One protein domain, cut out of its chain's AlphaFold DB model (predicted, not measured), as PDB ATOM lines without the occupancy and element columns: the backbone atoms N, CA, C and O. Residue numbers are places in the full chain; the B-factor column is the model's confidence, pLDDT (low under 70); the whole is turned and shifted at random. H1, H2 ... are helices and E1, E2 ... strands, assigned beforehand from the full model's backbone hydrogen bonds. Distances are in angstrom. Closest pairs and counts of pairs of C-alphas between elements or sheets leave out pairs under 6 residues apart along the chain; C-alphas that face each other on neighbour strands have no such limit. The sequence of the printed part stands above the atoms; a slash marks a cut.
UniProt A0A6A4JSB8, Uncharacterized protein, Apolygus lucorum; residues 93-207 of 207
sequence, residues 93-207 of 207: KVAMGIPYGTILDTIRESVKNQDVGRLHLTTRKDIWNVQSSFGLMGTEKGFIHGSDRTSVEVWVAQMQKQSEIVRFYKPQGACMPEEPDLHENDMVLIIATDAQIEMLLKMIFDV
ATOM      1  N   LYS A  93     109.962  81.947 127.687       85.62
ATOM      2  CA  LYS A  93     108.748  82.554 127.117       85.62
ATOM      3  C   LYS A  93     107.958  83.350 128.159       85.62
ATOM      4  O   LYS A  93     107.476  84.440 127.865       85.62
ATOM      5  N   VAL A  94     107.856  82.833 129.386       86.81
ATOM      6  CA  VAL A  94     107.216  83.550 130.502       86.81
ATOM      7  C   VAL A  94     107.999  84.813 130.874       86.81
ATOM      8  O   VAL A  94     107.394  85.856 131.095       86.81
ATOM      9  N   ALA A  95     109.329  84.738 130.910       80.00
ATOM     10  CA  ALA A  95     110.221  85.868 131.155       80.00
ATOM     11  C   ALA A  95     110.060  86.998 130.123       80.00
ATOM     12  O   ALA A  95     110.123  88.168 130.484       80.00
ATOM     13  N   MET A  96     109.789  86.654 128.864       74.69
ATOM     14  CA  MET A  96     109.486  87.611 127.793       74.69
ATOM     15  C   MET A  96     108.078  88.224 127.891       74.69
ATOM     16  O   MET A  96     107.672  88.971 127.005       74.69
ATOM     17  N   GLY A  97     107.293  87.878 128.916       77.88
ATOM     18  CA  GLY A  97     105.920  88.354 129.071       77.88
ATOM     19  C   GLY A  97     104.919  87.699 128.114       77.88
ATOM     20  O   GLY A  97     103.803  88.198 127.972       77.88
ATOM     21  N   ILE A  98     105.276  86.584 127.463       80.56
ATOM     22  CA  ILE A  98     104.364  85.897 126.540       80.56
ATOM     23  C   ILE A  98     103.191  85.301 127.342       80.56
ATOM     24  O   ILE A  98     103.416  84.541 128.294       80.56
ATOM     25  N   PRO A  99     101.927  85.581 126.965       86.38
ATOM     26  CA  PRO A  99     100.771  85.036 127.660       86.38
ATOM     27  C   PRO A  99     100.752  83.507 127.646       86.38
ATOM     28  O   PRO A  99     101.065  82.863 126.645       86.38
ATOM     29  N   TYR A 100     100.280  82.903 128.738       90.62
ATOM     30  CA  TYR A 100     100.192  81.443 128.864       90.62
ATOM     31  C   TYR A 100      99.428  80.776 127.716       90.62
ATOM     32  O   TYR A 100      99.780  79.666 127.333       90.62
ATOM     33  N   GLY A 101      98.366  81.418 127.212       87.88
ATOM     34  CA  GLY A 101      97.589  80.907 126.078       87.88
ATOM     35  C   GLY A 101      98.478  80.719 124.856       87.88
ATOM     36  O   GLY A 101      98.654  79.596 124.405       87.88
ATOM     37  N   THR A 102      99.162  81.786 124.449       89.31
ATOM     38  CA  THR A 102     100.119  81.775 123.340       89.31
ATOM     39  C   THR A 102     101.223  80.737 123.536       89.31
ATOM     40  O   THR A 102     101.529  79.999 122.609       89.31
ATOM     41  N   ILE A 103     101.786  80.606 124.747       91.25
ATOM     42  CA  ILE A 103     102.798  79.572 125.037       91.25
ATOM     43  C   ILE A 103     102.239  78.167 124.778       91.25
ATOM     44  O   ILE A 103     102.911  77.342 124.160       91.25
ATOM     45  N   LEU A 104     101.025  77.887 125.264       93.56
ATOM     46  CA  LEU A 104     100.369  76.595 125.070       93.56
ATOM     47  C   LEU A 104     100.061  76.330 123.599       93.56
ATOM     48  O   LEU A 104     100.235  75.199 123.156       93.56
ATOM     49  N   ASP A 105      99.622  77.344 122.862       91.50
ATOM     50  CA  ASP A 105      99.272  77.207 121.451       91.50
ATOM     51  C   ASP A 105     100.524  76.941 120.611       91.50
ATOM     52  O   ASP A 105     100.562  75.940 119.904       91.50
ATOM     53  N   THR A 106     101.622  77.677 120.835       91.38
ATOM     54  CA  THR A 106     102.907  77.380 120.177       91.38
ATOM     55  C   THR A 106     103.418  75.973 120.498       91.38
ATOM     56  O   THR A 106     103.973  75.302 119.633       91.38
ATOM     57  N   ILE A 107     103.255  75.510 121.745       92.75
ATOM     58  CA  ILE A 107     103.623  74.139 122.128       92.75
ATOM     59  C   ILE A 107     102.751  73.114 121.397       92.75
ATOM     60  O   ILE A 107     103.244  72.072 120.995       92.75
ATOM     61  N   ARG A 108     101.452  73.360 121.222       90.94
ATOM     62  CA  ARG A 108     100.569  72.421 120.509       90.94
ATOM     63  C   ARG A 108     100.843  72.413 119.009       90.94
ATOM     64  O   ARG A 108     100.793  71.355 118.393       90.94
ATOM     65  N   GLU A 109     101.173  73.567 118.443       88.50
ATOM     66  CA  GLU A 109     101.526  73.737 117.032       88.50
ATOM     67  C   GLU A 109     102.899  73.148 116.679       88.50
ATOM     68  O   GLU A 109     103.167  72.873 115.509       88.50
ATOM     69  N   SER A 110     103.773  72.897 117.663       86.75
ATOM     70  CA  SER A 110     105.076  72.266 117.414       86.75
ATOM     71  C   SER A 110     104.985  70.782 117.045       86.75
ATOM     72  O   SER A 110     106.002  70.189 116.686       86.75
ATOM     73  N   VAL A 111     103.794  70.177 117.095       83.12
ATOM     74  CA  VAL A 111     103.545  68.808 116.622       83.12
ATOM     75  C   VAL A 111     103.633  68.782 115.090       83.12
ATOM     76  O   VAL A 111     102.632  68.830 114.382       83.12
ATOM     77  N   LYS A 112     104.852  68.730 114.546       62.84
ATOM     78  CA  LYS A 112     105.104  68.568 113.106       62.84
ATOM     79  C   LYS A 112     105.518  67.127 112.827       62.84
ATOM     80  O   LYS A 112     106.665  66.779 113.073       62.84
ATOM     81  N   ASN A 113     104.604  66.294 112.320       59.59
ATOM     82  CA  ASN A 113     104.868  64.906 111.892       59.59
ATOM     83  C   ASN A 113     105.594  64.013 112.930       59.59
ATOM     84  O   ASN A 113     106.223  63.024 112.562       59.59
ATOM     85  N   GLN A 114     105.524  64.366 114.216       62.91
ATOM     86  CA  GLN A 114     106.165  63.666 115.331       62.91
ATOM     87  C   GLN A 114     105.117  63.104 116.290       62.91
ATOM     88  O   GLN A 114     104.000  63.619 116.385       62.91
ATOM     89  N   ASP A 115     105.512  62.077 117.044       79.25
ATOM     90  CA  ASP A 115     104.701  61.530 118.125       79.25
ATOM     91  C   ASP A 115     104.443  62.573 119.221       79.25
ATOM     92  O   ASP A 115     105.312  63.357 119.620       79.25
ATOM     93  N   VAL A 116     103.229  62.549 119.769       87.06
ATOM     94  CA  VAL A 116     102.833  63.423 120.875       87.06
ATOM     95  C   VAL A 116     103.667  63.087 122.120       87.06
ATOM     96  O   VAL A 116     103.444  62.084 122.784       87.06
ATOM     97  N   GLY A 117     104.628  63.943 122.465       89.88
ATOM     98  CA  GLY A 117     105.391  63.887 123.723       89.88
ATOM     99  C   GLY A 117     104.728  64.559 124.944       89.88
ATOM    100  O   GLY A 117     103.664  65.175 124.852       89.88
ATOM    101  N   ARG A 118     105.398  64.497 126.113       92.31
ATOM    102  CA  ARG A 118     104.947  65.127 127.378       92.31
ATOM    103  C   ARG A 118     104.765  66.641 127.261       92.31
ATOM    104  O   ARG A 118     103.836  67.170 127.879       92.31
ATOM    105  N   LEU A 119     105.624  67.320 126.500       93.81
ATOM    106  CA  LEU A 119     105.554  68.762 126.269       93.81
ATOM    107  C   LEU A 119     104.178  69.186 125.743       93.81
ATOM    108  O   LEU A 119     103.581  70.121 126.264       93.81
ATOM    109  N   HIS A 120     103.604  68.435 124.810       93.19
ATOM    110  CA  HIS A 120     102.315  68.754 124.191       93.19
ATOM    111  C   HIS A 120     101.119  68.619 125.149       93.19
ATOM    112  O   HIS A 120     100.055  69.184 124.914       93.19
ATOM    113  N   LEU A 121     101.296  67.916 126.275       93.00
ATOM    114  CA  LEU A 121     100.306  67.805 127.352       93.00
ATOM    115  C   LEU A 121     100.493  68.878 128.439       93.00
ATOM    116  O   LEU A 121      99.966  68.742 129.548       93.00
ATOM    117  N   THR A 122     101.288  69.917 128.166       94.75
ATOM    118  CA  THR A 122     101.506  71.039 129.087       94.75
ATOM    119  C   THR A 122     100.190  71.741 129.399       94.75
ATOM    120  O   THR A 122      99.350  71.987 128.536       94.75
ATOM    121  N   THR A 123     100.003  72.059 130.675       93.69
ATOM    122  CA  THR A 123      98.827  72.770 131.180       93.69
ATOM    123  C   THR A 123      99.205  74.151 131.704       93.69
ATOM    124  O   THR A 123     100.358  74.400 132.056       93.69
ATOM    125  N   ARG A 124      98.218  75.039 131.883       93.56
ATOM    126  CA  ARG A 124      98.429  76.321 132.589       93.56
ATOM    127  C   ARG A 124      99.071  76.123 133.965       93.56
ATOM    128  O   ARG A 124      99.898  76.926 134.382       93.56
ATOM    129  N   LYS A 125      98.722  75.036 134.667       90.88
ATOM    130  CA  LYS A 125      99.316  74.721 135.970       90.88
ATOM    131  C   LYS A 125     100.783  74.313 135.853       90.88
ATOM    132  O   LYS A 125     101.551  74.627 136.756       90.88
ATOM    133  N   ASP A 126     101.176  73.643 134.772       93.75
ATOM    134  CA  ASP A 126     102.581  73.322 134.511       93.75
ATOM    135  C   ASP A 126     103.392  74.596 134.272       93.75
ATOM    136  O   ASP A 126     104.413  74.770 134.931       93.75
ATOM    137  N   ILE A 127     102.896  75.519 133.437       94.06
ATOM    138  CA  ILE A 127     103.539  76.825 133.211       94.06
ATOM    139  C   ILE A 127     103.662  77.597 134.529       94.06
ATOM    140  O   ILE A 127     104.740  78.074 134.855       94.06
ATOM    141  N   TRP A 128     102.608  77.624 135.350       92.19
ATOM    142  CA  TRP A 128     102.647  78.247 136.678       92.19
ATOM    143  C   TRP A 128     103.679  77.600 137.610       92.19
ATOM    144  O   TRP A 128     104.411  78.293 138.313       92.19
ATOM    145  N   ASN A 129     103.780  76.267 137.620       91.50
ATOM    146  CA  ASN A 129     104.783  75.572 138.429       91.50
ATOM    147  C   ASN A 129     106.204  75.868 137.923       91.50
ATOM    148  O   ASN A 129     107.115  76.013 138.737       91.50
ATOM    149  N   VAL A 130     106.395  75.955 136.599       91.56
ATOM    150  CA  VAL A 130     107.660  76.375 135.983       91.56
ATOM    151  C   VAL A 130     107.979  77.798 136.423       91.56
ATOM    152  O   VAL A 130     108.990  77.981 137.089       91.56
ATOM    153  N   GLN A 131     107.079  78.754 136.191       87.50
ATOM    154  CA  GLN A 131     107.211  80.145 136.622       87.50
ATOM    155  C   GLN A 131     107.631  80.233 138.099       87.50
ATOM    156  O   GLN A 131     108.649  80.835 138.422       87.50
ATOM    157  N   SER A 132     106.921  79.539 138.993       86.19
ATOM    158  CA  SER A 132     107.245  79.505 140.425       86.19
ATOM    159  C   SER A 132     108.642  78.950 140.703       86.19
ATOM    160  O   SER A 132     109.400  79.548 141.459       86.19
ATOM    161  N   SER A 133     109.009  77.830 140.076       85.25
ATOM    162  CA  SER A 133     110.320  77.204 140.290       85.25
ATOM    163  C   SER A 133     111.500  78.007 139.739       85.25
ATOM    164  O   SER A 133     112.636  77.744 140.128       85.25
ATOM    165  N   PHE A 134     111.230  78.955 138.841       81.19
ATOM    166  CA  PHE A 134     112.222  79.861 138.272       81.19
ATOM    167  C   PHE A 134     112.199  81.257 138.916       81.19
ATOM    168  O   PHE A 134     112.812  82.177 138.392       81.19
ATOM    169  N   GLY A 135     111.464  81.439 140.022       76.06
ATOM    170  CA  GLY A 135     111.356  82.743 140.687       76.06
ATOM    171  C   GLY A 135     110.618  83.798 139.856       76.06
ATOM    172  O   GLY A 135     110.656  84.976 140.177       76.06
ATOM    173  N   LEU A 136     109.910  83.382 138.805       75.31
ATOM    174  CA  LEU A 136     109.244  84.264 137.849       75.31
ATOM    175  C   LEU A 136     107.861  84.740 138.326       75.31
ATOM    176  O   LEU A 136     107.100  85.287 137.534       75.31
ATOM    177  N   MET A 137     107.471  84.460 139.571       68.56
ATOM    178  CA  MET A 137     106.162  84.843 140.115       68.56
ATOM    179  C   MET A 137     106.112  86.362 140.325       68.56
ATOM    180  O   MET A 137     106.530  86.858 141.367       68.56
ATOM    181  N   GLY A 138     105.600  87.087 139.333       59.19
ATOM    182  CA  GLY A 138     105.164  88.473 139.477       59.19
ATOM    183  C   GLY A 138     103.654  88.542 139.694       59.19
ATOM    184  O   GLY A 138     102.907  87.739 139.131       59.19
ATOM    185  N   THR A 139     103.193  89.486 140.515       48.12
ATOM    186  CA  THR A 139     101.796  89.948 140.438       48.12
ATOM    187  C   THR A 139     101.675  90.931 139.270       48.12
ATOM    188  O   THR A 139     102.679  91.278 138.648       48.12
ATOM    189  N   GLU A 140     100.471  91.428 138.979       43.50
ATOM    190  CA  GLU A 140     100.202  92.477 137.974       43.50
ATOM    191  C   GLU A 140     101.057  93.764 138.141       43.50
ATOM    192  O   GLU A 140     100.960  94.672 137.322       43.50
ATOM    193  N   LYS A 141     101.909  93.849 139.179       39.84
ATOM    194  CA  LYS A 141     102.822  94.958 139.487       39.84
ATOM    195  C   LYS A 141     104.306  94.570 139.668       39.84
ATOM    196  O   LYS A 141     105.063  95.381 140.186       39.84
ATOM    197  N   GLY A 142     104.746  93.381 139.244       48.88
ATOM    198  CA  GLY A 142     106.172  92.994 139.259       48.88
ATOM    199  C   GLY A 142     106.547  91.859 140.224       48.88
ATOM    200  O   GLY A 142     105.707  91.325 140.955       48.88
ATOM    201  N   PHE A 143     107.819  91.442 140.152       46.56
ATOM    202  CA  PHE A 143     108.435  90.377 140.956       46.56
ATOM    203  C   PHE A 143     108.682  90.881 142.388       46.56
ATOM    204  O   PHE A 143     109.366  91.881 142.556       46.56
ATOM    205  N   ILE A 144     108.167  90.212 143.430       48.62
ATOM    206  CA  ILE A 144     108.450  90.611 144.823       48.62
ATOM    207  C   ILE A 144     109.317  89.572 145.536       48.62
ATOM    208  O   ILE A 144     108.890  88.441 145.764       48.62
ATOM    209  N   HIS A 145     110.470  90.042 146.015       39.47
ATOM    210  CA  HIS A 145     110.964  89.802 147.374       39.47
ATOM    211  C   HIS A 145     111.787  91.018 147.840       39.47
ATOM    212  O   HIS A 145     112.797  91.314 147.219       39.47
ATOM    213  N   GLY A 146     111.383  91.661 148.950       40.56
ATOM    214  CA  GLY A 146     112.196  92.414 149.936       40.56
ATOM    215  C   GLY A 146     112.987  93.665 149.518       40.56
ATOM    216  O   GLY A 146     113.064  94.613 150.291       40.56
ATOM    217  N   SER A 147     113.562  93.687 148.324       48.06
ATOM    218  CA  SER A 147     114.092  94.859 147.639       48.06
ATOM    219  C   SER A 147     114.161  94.527 146.148       48.06
ATOM    220  O   SER A 147     114.725  93.499 145.763       48.06
ATOM    221  N   ASP A 148     113.574  95.374 145.304       54.12
ATOM    222  CA  ASP A 148     113.416  95.109 143.866       54.12
ATOM    223  C   ASP A 148     114.747  94.743 143.185       54.12
ATOM    224  O   ASP A 148     114.792  93.831 142.356       54.12
ATOM    225  N   ARG A 149     115.861  95.335 143.637       52.66
ATOM    226  CA  ARG A 149     117.222  95.054 143.151       52.66
ATOM    227  C   ARG A 149     117.659  93.596 143.357       52.66
ATOM    228  O   ARG A 149     118.191  92.978 142.440       52.66
ATOM    229  N   THR A 150     117.372  93.014 144.524       59.09
ATOM    230  CA  THR A 150     117.757  91.622 144.835       59.09
ATOM    231  C   THR A 150     116.966  90.628 143.983       59.09
ATOM    232  O   THR A 150     117.476  89.576 143.606       59.09
ATOM    233  N   SER A 151     115.716  90.961 143.650       65.81
ATOM    234  CA  SER A 151     114.854  90.086 142.852       65.81
ATOM    235  C   SER A 151     115.316  89.978 141.394       65.81
ATOM    236  O   SER A 151     115.361  88.872 140.851       65.81
ATOM    237  N   VAL A 152     115.742  91.096 140.794       71.50
ATOM    238  CA  VAL A 152     116.255  91.137 139.418       71.50
ATOM    239  C   VAL A 152     117.596  90.419 139.315       71.50
ATOM    240  O   VAL A 152     117.778  89.613 138.411       71.50
ATOM    241  N   GLU A 153     118.518  90.627 140.256       77.88
ATOM    242  CA  GLU A 153     119.829  89.962 140.234       77.88
ATOM    243  C   GLU A 153     119.714  88.437 140.353       77.88
ATOM    244  O   GLU A 153     120.341  87.698 139.590       77.88
ATOM    245  N   VAL A 154     118.871  87.951 141.272       74.38
ATOM    246  CA  VAL A 154     118.604  86.512 141.426       74.38
ATOM    247  C   VAL A 154     117.982  85.940 140.152       74.38
ATOM    248  O   VAL A 154     118.374  84.860 139.703       74.38
ATOM    249  N   TRP A 155     117.047  86.675 139.549       76.94
ATOM    250  CA  TRP A 155     116.412  86.300 138.293       76.94
ATOM    251  C   TRP A 155     117.410  86.233 137.130       76.94
ATOM    252  O   TRP A 155     117.465  85.215 136.436       76.94
ATOM    253  N   VAL A 156     118.241  87.266 136.955       82.62
ATOM    254  CA  VAL A 156     119.273  87.330 135.908       82.62
ATOM    255  C   VAL A 156     120.241  86.163 136.062       82.62
ATOM    256  O   VAL A 156     120.452  85.415 135.108       82.62
ATOM    257  N   ALA A 157     120.764  85.940 137.270       81.00
ATOM    258  CA  ALA A 157     121.700  84.853 137.539       81.00
ATOM    259  C   ALA A 157     121.080  83.470 137.279       81.00
ATOM    260  O   ALA A 157     121.772  82.533 136.869       81.00
ATOM    261  N   GLN A 158     119.778  83.312 137.527       73.88
ATOM    262  CA  GLN A 158     119.069  82.076 137.223       73.88
ATOM    263  C   GLN A 158     118.863  81.891 135.715       73.88
ATOM    264  O   GLN A 158     119.102  80.792 135.209       73.88
ATOM    265  N   MET A 159     118.470  82.947 135.001       79.69
ATOM    266  CA  MET A 159     118.294  82.910 133.550       79.69
ATOM    267  C   MET A 159     119.613  82.629 132.838       79.69
ATOM    268  O   MET A 159     119.659  81.688 132.056       79.69
ATOM    269  N   GLN A 160     120.695  83.331 133.179       84.50
ATOM    270  CA  GLN A 160     122.023  83.128 132.582       84.50
ATOM    271  C   GLN A 160     122.559  81.698 132.765       84.50
ATOM    272  O   GLN A 160     123.275  81.184 131.912       84.50
ATOM    273  N   LYS A 161     122.191  81.004 133.852       78.38
ATOM    274  CA  LYS A 161     122.567  79.590 134.065       78.38
ATOM    275  C   LYS A 161     121.821  78.608 133.167       78.38
ATOM    276  O   LYS A 161     122.236  77.456 133.054       78.38
ATOM    277  N   GLN A 162     120.659  78.996 132.653       70.06
ATOM    278  CA  GLN A 162     119.697  78.085 132.029       70.06
ATOM    279  C   GLN A 162     119.344  78.492 130.594       70.06
ATOM    280  O   GLN A 162     118.607  77.767 129.929       70.06
ATOM    281  N   SER A 163     119.829  79.648 130.139       73.56
ATOM    282  CA  SER A 163     119.426  80.326 128.914       73.56
ATOM    283  C   SER A 163     120.418  81.433 128.542       73.56
ATOM    284  O   SER A 163     120.929  82.121 129.420       73.56
ATOM    285  N   GLU A 164     120.584  81.692 127.247       81.25
ATOM    286  CA  GLU A 164     121.326  82.854 126.728       81.25
ATOM    287  C   GLU A 164     120.431  84.073 126.450       81.25
ATOM    288  O   GLU A 164     120.842  85.029 125.801       81.25
ATOM    289  N   ILE A 165     119.183  84.058 126.928       82.81
ATOM    290  CA  ILE A 165     118.216  85.126 126.639       82.81
ATOM    291  C   ILE A 165     118.602  86.476 127.258       82.81
ATOM    292  O   ILE A 165     118.228  87.521 126.732       82.81
ATOM    293  N   VAL A 166     119.335  86.471 128.374       88.62
ATOM    294  CA  VAL A 166     119.889  87.697 128.958       88.62
ATOM    295  C   VAL A 166     121.184  88.008 128.224       88.62
ATOM    296  O   VAL A 166     122.206  87.372 128.472       88.62
ATOM    297  N   ARG A 167     121.128  88.983 127.316       88.94
ATOM    298  CA  ARG A 167     122.257  89.393 126.471       88.94
ATOM    299  C   ARG A 167     123.204  90.333 127.191       88.94
ATOM    300  O   ARG A 167     124.401  90.312 126.938       88.94
ATOM    301  N   PHE A 168     122.661  91.132 128.102       89.69
ATOM    302  CA  PHE A 168     123.436  92.082 128.876       89.69
ATOM    303  C   PHE A 168     122.732  92.414 130.183       89.69
ATOM    304  O   PHE A 168     121.504  92.537 130.216       89.69
ATOM    305  N   TYR A 169     123.507  92.581 131.249       90.06
ATOM    306  CA  TYR A 169     122.994  93.064 132.521       90.06
ATOM    307  C   TYR A 169     124.024  93.947 133.228       90.06
ATOM    308  O   TYR A 169     125.119  93.489 133.550       90.06
ATOM    309  N   LYS A 170     123.626  95.187 133.514       89.44
ATOM    310  CA  LYS A 170     124.327  96.140 134.374       89.44
ATOM    311  C   LYS A 170     123.501  96.356 135.645       89.44
ATOM    312  O   LYS A 170     122.404  96.919 135.546       89.44
ATOM    313  N   PRO A 171     123.995  95.957 136.828       87.06
ATOM    314  CA  PRO A 171     123.322  96.264 138.081       87.06
ATOM    315  C   PRO A 171     123.507  97.739 138.467       87.06
ATOM    316  O   PRO A 171     124.513  98.374 138.144       87.06
ATOM    317  N   GLN A 172     122.547  98.270 139.221       84.69
ATOM    318  CA  GLN A 172     122.649  99.605 139.808       84.69
ATOM    319  C   GLN A 172     123.737  99.642 140.893       84.69
ATOM    320  O   GLN A 172     123.770  98.773 141.772       84.69
ATOM    321  N   GLY A 173     124.592 100.664 140.859       84.31
ATOM    322  CA  GLY A 173     125.773 100.800 141.717       84.31
ATOM    323  C   GLY A 173     127.063 100.258 141.092       84.31
ATOM    324  O   GLY A 173     128.114 100.320 141.721       84.31
ATOM    325  N   ALA A 174     127.004  99.699 139.878       83.38
ATOM    326  CA  ALA A 174     128.194  99.287 139.139       83.38
ATOM    327  C   ALA A 174     128.595 100.350 138.110       83.38
ATOM    328  O   ALA A 174     127.772 100.785 137.297       83.38
ATOM    329  N   CYS A 175     129.875 100.719 138.120       80.12
ATOM    330  CA  CYS A 175     130.517 101.482 137.054       80.12
ATOM    331  C   CYS A 175     131.108 100.519 136.024       80.12
ATOM    332  O   CYS A 175     131.778  99.555 136.399       80.12
ATOM    333  N   MET A 176     130.890 100.789 134.737       79.00
ATOM    334  CA  MET A 176     131.482 100.012 133.648       79.00
ATOM    335  C   MET A 176     132.420 100.911 132.843       79.00
ATOM    336  O   MET A 176     131.943 101.759 132.099       79.00
ATOM    337  N   PRO A 177     133.749 100.749 132.988       77.06
ATOM    338  CA  PRO A 177     134.722 101.577 132.273       77.06
ATOM    339  C   PRO A 177     134.632 101.448 130.747       77.06
ATOM    340  O   PRO A 177     135.019 102.366 130.033       77.06
ATOM    341  N   GLU A 178     134.141 100.304 130.266       81.56
ATOM    342  CA  GLU A 178     133.978  99.985 128.843       81.56
ATOM    343  C   GLU A 178     132.766 100.693 128.212       81.56
ATOM    344  O   GLU A 178     132.739 100.873 127.001       81.56
ATOM    345  N   GLU A 179     131.806 101.148 129.026       81.12
ATOM    346  CA  GLU A 179     130.568 101.812 128.595       81.12
ATOM    347  C   GLU A 179     130.387 103.123 129.387       81.12
ATOM    348  O   GLU A 179     129.590 103.179 130.331       81.12
ATOM    349  N   PRO A 180     131.160 104.178 129.062       78.81
ATOM    350  CA  PRO A 180     131.237 105.406 129.860       78.81
ATOM    351  C   PRO A 180     129.915 106.185 129.933       78.81
ATOM    352  O   PRO A 180     129.715 106.956 130.872       78.81
ATOM    353  N   ASP A 181     129.008 105.947 128.983       85.56
ATOM    354  CA  ASP A 181     127.673 106.548 128.941       85.56
ATOM    355  C   ASP A 181     126.699 105.916 129.955       85.56
ATOM    356  O   ASP A 181     125.621 106.456 130.191       85.56
ATOM    357  N   LEU A 182     127.058 104.781 130.576       86.56
ATOM    358  CA  LEU A 182     126.240 104.114 131.590       86.56
ATOM    359  C   LEU A 182     126.711 104.483 133.001       86.56
ATOM    360  O   LEU A 182     127.624 103.872 133.567       86.56
ATOM    361  N   HIS A 183     126.035 105.452 133.612       85.62
ATOM    362  CA  HIS A 183     126.373 105.981 134.930       85.62
ATOM    363  C   HIS A 183     126.053 104.994 136.054       85.62
ATOM    364  O   HIS A 183     125.223 104.102 135.908       85.62
ATOM    365  N   GLU A 184     126.675 105.164 137.222       85.44
ATOM    366  CA  GLU A 184     126.555 104.256 138.376       85.44
ATOM    367  C   GLU A 184     125.098 103.928 138.755       85.44
ATOM    368  O   GLU A 184     124.769 102.774 139.035       85.44
ATOM    369  N   ASN A 185     124.210 104.921 138.693       85.31
ATOM    370  CA  ASN A 185     122.803 104.768 139.061       85.31
ATOM    371  C   ASN A 185     121.948 104.060 138.000       85.31
ATOM    372  O   ASN A 185     120.817 103.676 138.312       85.31
ATOM    373  N   ASP A 186     122.472 103.859 136.790       86.00
ATOM    374  CA  ASP A 186     121.742 103.226 135.698       86.00
ATOM    375  C   ASP A 186     121.706 101.705 135.869       86.00
ATOM    376  O   ASP A 186     122.723 101.055 136.136       86.00
ATOM    377  N   MET A 187     120.525 101.128 135.661       87.12
ATOM    378  CA  MET A 187     120.338  99.691 135.498       87.12
ATOM    379  C   MET A 187     120.014  99.411 134.033       87.12
ATOM    380  O   MET A 187     119.081  99.989 133.483       87.12
ATOM    381  N   VAL A 188     120.741  98.474 133.423       89.06
ATOM    382  CA  VAL A 188     120.476  98.028 132.049       89.06
ATOM    383  C   VAL A 188     120.240  96.530 132.052       89.06
ATOM    384  O   VAL A 188     121.012  95.772 132.632       89.06
ATOM    385  N   LEU A 189     119.179  96.093 131.384       88.19
ATOM    386  CA  LEU A 189     118.874  94.685 131.184       88.19
ATOM    387  C   LEU A 189     118.419  94.484 129.741       88.19
ATOM    388  O   LEU A 189     117.363  94.973 129.348       88.19
ATOM    389  N   ILE A 190     119.215  93.754 128.962       88.06
ATOM    390  CA  ILE A 190     118.890  93.404 127.579       88.06
ATOM    391  C   ILE A 190     118.470  91.940 127.547       88.06
ATOM    392  O   ILE A 190     119.256  91.045 127.871       88.06
ATOM    393  N   ILE A 191     117.225  91.704 127.141       87.25
ATOM    394  CA  ILE A 191     116.636  90.372 127.003       87.25
ATOM    395  C   ILE A 191     116.213  90.201 125.548       87.25
ATOM    396  O   ILE A 191     115.352  90.936 125.069       87.25
ATOM    397  N   ALA A 192     116.804  89.238 124.846       84.50
ATOM    398  CA  ALA A 192     116.467  88.957 123.456       84.50
ATOM    399  C   ALA A 192     116.780  87.504 123.087       84.50
ATOM    400  O   ALA A 192     117.753  86.918 123.560       84.50
ATOM    401  N   THR A 193     115.959  86.942 122.205       84.19
ATOM    402  CA  THR A 193     116.218  85.663 121.527       84.19
ATOM    403  C   THR A 193     117.120  85.861 120.308       84.19
ATOM    404  O   THR A 193     117.185  86.962 119.761       84.19
ATOM    405  N   ASP A 194     117.754  84.788 119.824       85.44
ATOM    406  CA  ASP A 194     118.582  84.848 118.606       85.44
ATOM    407  C   ASP A 194     117.784  85.328 117.394       85.44
ATOM    408  O   ASP A 194     118.266  86.156 116.633       85.44
ATOM    409  N   ALA A 195     116.529  84.890 117.262       82.88
ATOM    410  CA  ALA A 195     115.653  85.334 116.183       82.88
ATOM    411  C   ALA A 195     115.359  86.842 116.254       82.88
ATOM    412  O   ALA A 195     115.372  87.516 115.229       82.88
ATOM    413  N   GLN A 196     115.121  87.391 117.452       83.31
ATOM    414  CA  GLN A 196     114.918  88.836 117.619       83.31
ATOM    415  C   GLN A 196     116.176  89.625 117.253       83.31
ATOM    416  O   GLN A 196     116.059  90.667 116.617       83.31
ATOM    417  N   ILE A 197     117.358  89.118 117.617       87.69
ATOM    418  CA  ILE A 197     118.639  89.723 117.238       87.69
ATOM    419  C   ILE A 197     118.826  89.654 115.723       87.69
ATOM    420  O   ILE A 197     119.127  90.668 115.109       87.69
ATOM    421  N   GLU A 198     118.600  88.497 115.101       88.12
ATOM    422  CA  GLU A 198     118.735  88.324 113.653       88.12
ATOM    423  C   GLU A 198     117.778  89.243 112.881       88.12
ATOM    424  O   GLU A 198     118.175  89.870 111.900       88.12
ATOM    425  N   MET A 199     116.530  89.377 113.345       86.12
ATOM    426  CA  MET A 199     115.569  90.329 112.781       86.12
ATOM    427  C   MET A 199     116.052  91.777 112.918       86.12
ATOM    428  O   MET A 199     115.968  92.532 111.952       86.12
ATOM    429  N   LEU A 200     116.571  92.157 114.090       87.88
ATOM    430  CA  LEU A 200     117.142  93.485 114.336       87.88
ATOM    431  C   LEU A 200     118.328  93.772 113.412       87.88
ATOM    432  O   LEU A 200     118.385  94.841 112.813       87.88
ATOM    433  N   LEU A 201     119.242  92.814 113.257       88.00
ATOM    434  CA  LEU A 201     120.402  92.946 112.377       88.00
ATOM    435  C   LEU A 201     119.966  93.133 110.919       88.00
ATOM    436  O   LEU A 201     120.445  94.051 110.265       88.00
ATOM    437  N   LYS A 202     119.010  92.338 110.426       87.31
ATOM    438  CA  LYS A 202     118.484  92.508 109.060       87.31
ATOM    439  C   LYS A 202     117.841  93.882 108.858       87.31
ATOM    440  O   LYS A 202     118.113  94.538 107.867       87.31
ATOM    441  N   MET A 203     117.075  94.381 109.831       77.88
ATOM    442  CA  MET A 203     116.488  95.727 109.739       77.88
ATOM    443  C   MET A 203     117.521  96.866 109.738       77.88
ATOM    444  O   MET A 203     117.250  97.913 109.163       77.88
ATOM    445  N   ILE A 204     118.668  96.692 110.402       77.12
ATOM    446  CA  ILE A 204     119.702  97.733 110.529       77.12
ATOM    447  C   ILE A 204     120.662  97.732 109.331       77.12
ATOM    448  O   ILE A 204     121.138  98.796 108.943       77.12
ATOM    449  N   PHE A 205     120.955  96.560 108.758       63.12
ATOM    450  CA  PHE A 205     121.961  96.399 107.701       63.12
ATOM    451  C   PHE A 205     121.387  96.269 106.277       63.12
ATOM    452  O   PHE A 205     122.170  96.277 105.333       63.12
ATOM    453  N   ASP A 206     120.060  96.197 106.101       53.34
ATOM    454  CA  ASP A 206     119.390  96.244 104.783       53.34
ATOM    455  C   ASP A 206     119.015  97.688 104.337       53.34
ATOM    456  O   ASP A 206     118.014  97.884 103.640       53.34
ATOM    457  N   VAL A 207     119.802  98.708 104.722       48.47
ATOM    458  CA  VAL A 207     119.698 100.110 104.236       48.47
ATOM    459  C   VAL A 207     120.949 100.515 103.466       48.47
ATOM    460  O   VAL A 207     122.060 100.286 103.992       48.47
TER     461      VAL A 207
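AT A GLANCE: This is residues 93 to 207 of the 207 residues of an uncharacterized protein of Apolygus lucorum (UniProt A0A6A4JSB8). What does the model look like? It is a loose, flat arrangement of two lobes: the short helices H1, H2 and H3 cluster loosely in one, while in the other H4 packs, mainly through its residues 152 to 160, on strand E1 of the two-stranded hairpin E1 and E2. After the hairpin H5 leads away, and residues 198 to 207 stick out free. What are the counts and the size? The printed part has 115 residues, with five named helices and two named strands in the order H1 H2 H3 H4 E1 E2 H5; it is mostly helix, and the sheet is E1 - E2, antiparallel. It is loose, with a radius of gyration of the C-alphas of 17.5 A and spans of 52 by 47 by 25 A.

HOW THE PARTS SIT: How do the first helices meet? H1, residues 100 to 109, and H2, residues 118 to 121, only just touch, with 3 pairs of C-alphas within 8 A, the closest those of Arg 108 and His 120 at 5.5 A. H1 and H3, residues 124 to 133, also only just touch, with 3 such pairs, the closest C-alphas being those of Tyr 100 and Arg 124 at 6.6 A; they run opposite ways at a steep tilt of 68 degrees, only just short of about perpendicular. What is near H4, residues 148 to 162? It is apart from H3, and its closest C-alpha to E1, residues 166 to 170, is that of Gln 160, 6.2 A from that of Val 166. How are the strands paired? E1 and E2, residues 188 to 191, form a hairpin, antiparallel at 174 degrees, with N 167 and O 190 at 2.8 A and N 190 and O 168 at 2.9 A within hydrogen-bond range. What of H5, residues 194 to 205, and the helix backbones? H5 touches no helix and is apart from E1. In H1, H3, H4 and H5 every O i to N i+4 pair is within hydrogen-bond range; H2 is too short for such a pair.

IN THESE COORDINATES: Where does H1 begin? C-alpha 100 is at (100.192, 81.443, 128.864). How long are the elements? From first to last C-alpha, H1 and H3 each measure 14.2 A, H4 21.7 A, E1 11.0 A and H5 16.2 A; H2 and E2 are shorter. Where does H5 end? C-alpha 205 is at (121.961, 96.399, 107.701).

THE WHOLE: How far does it reach, and is it cut? The C-alphas of Asp 115 and Pro 180, the two farthest apart, are 52.6 A apart, and the printed part has no cut. Which links are long? Those from H3 to H4, with 14 residues, and from E1 to E2, with 17. Where is confidence low? The mean pLDDT of the printed part is 79.4, and residues 112 to 114, 137 to 151 and 205 to 207 are under 70.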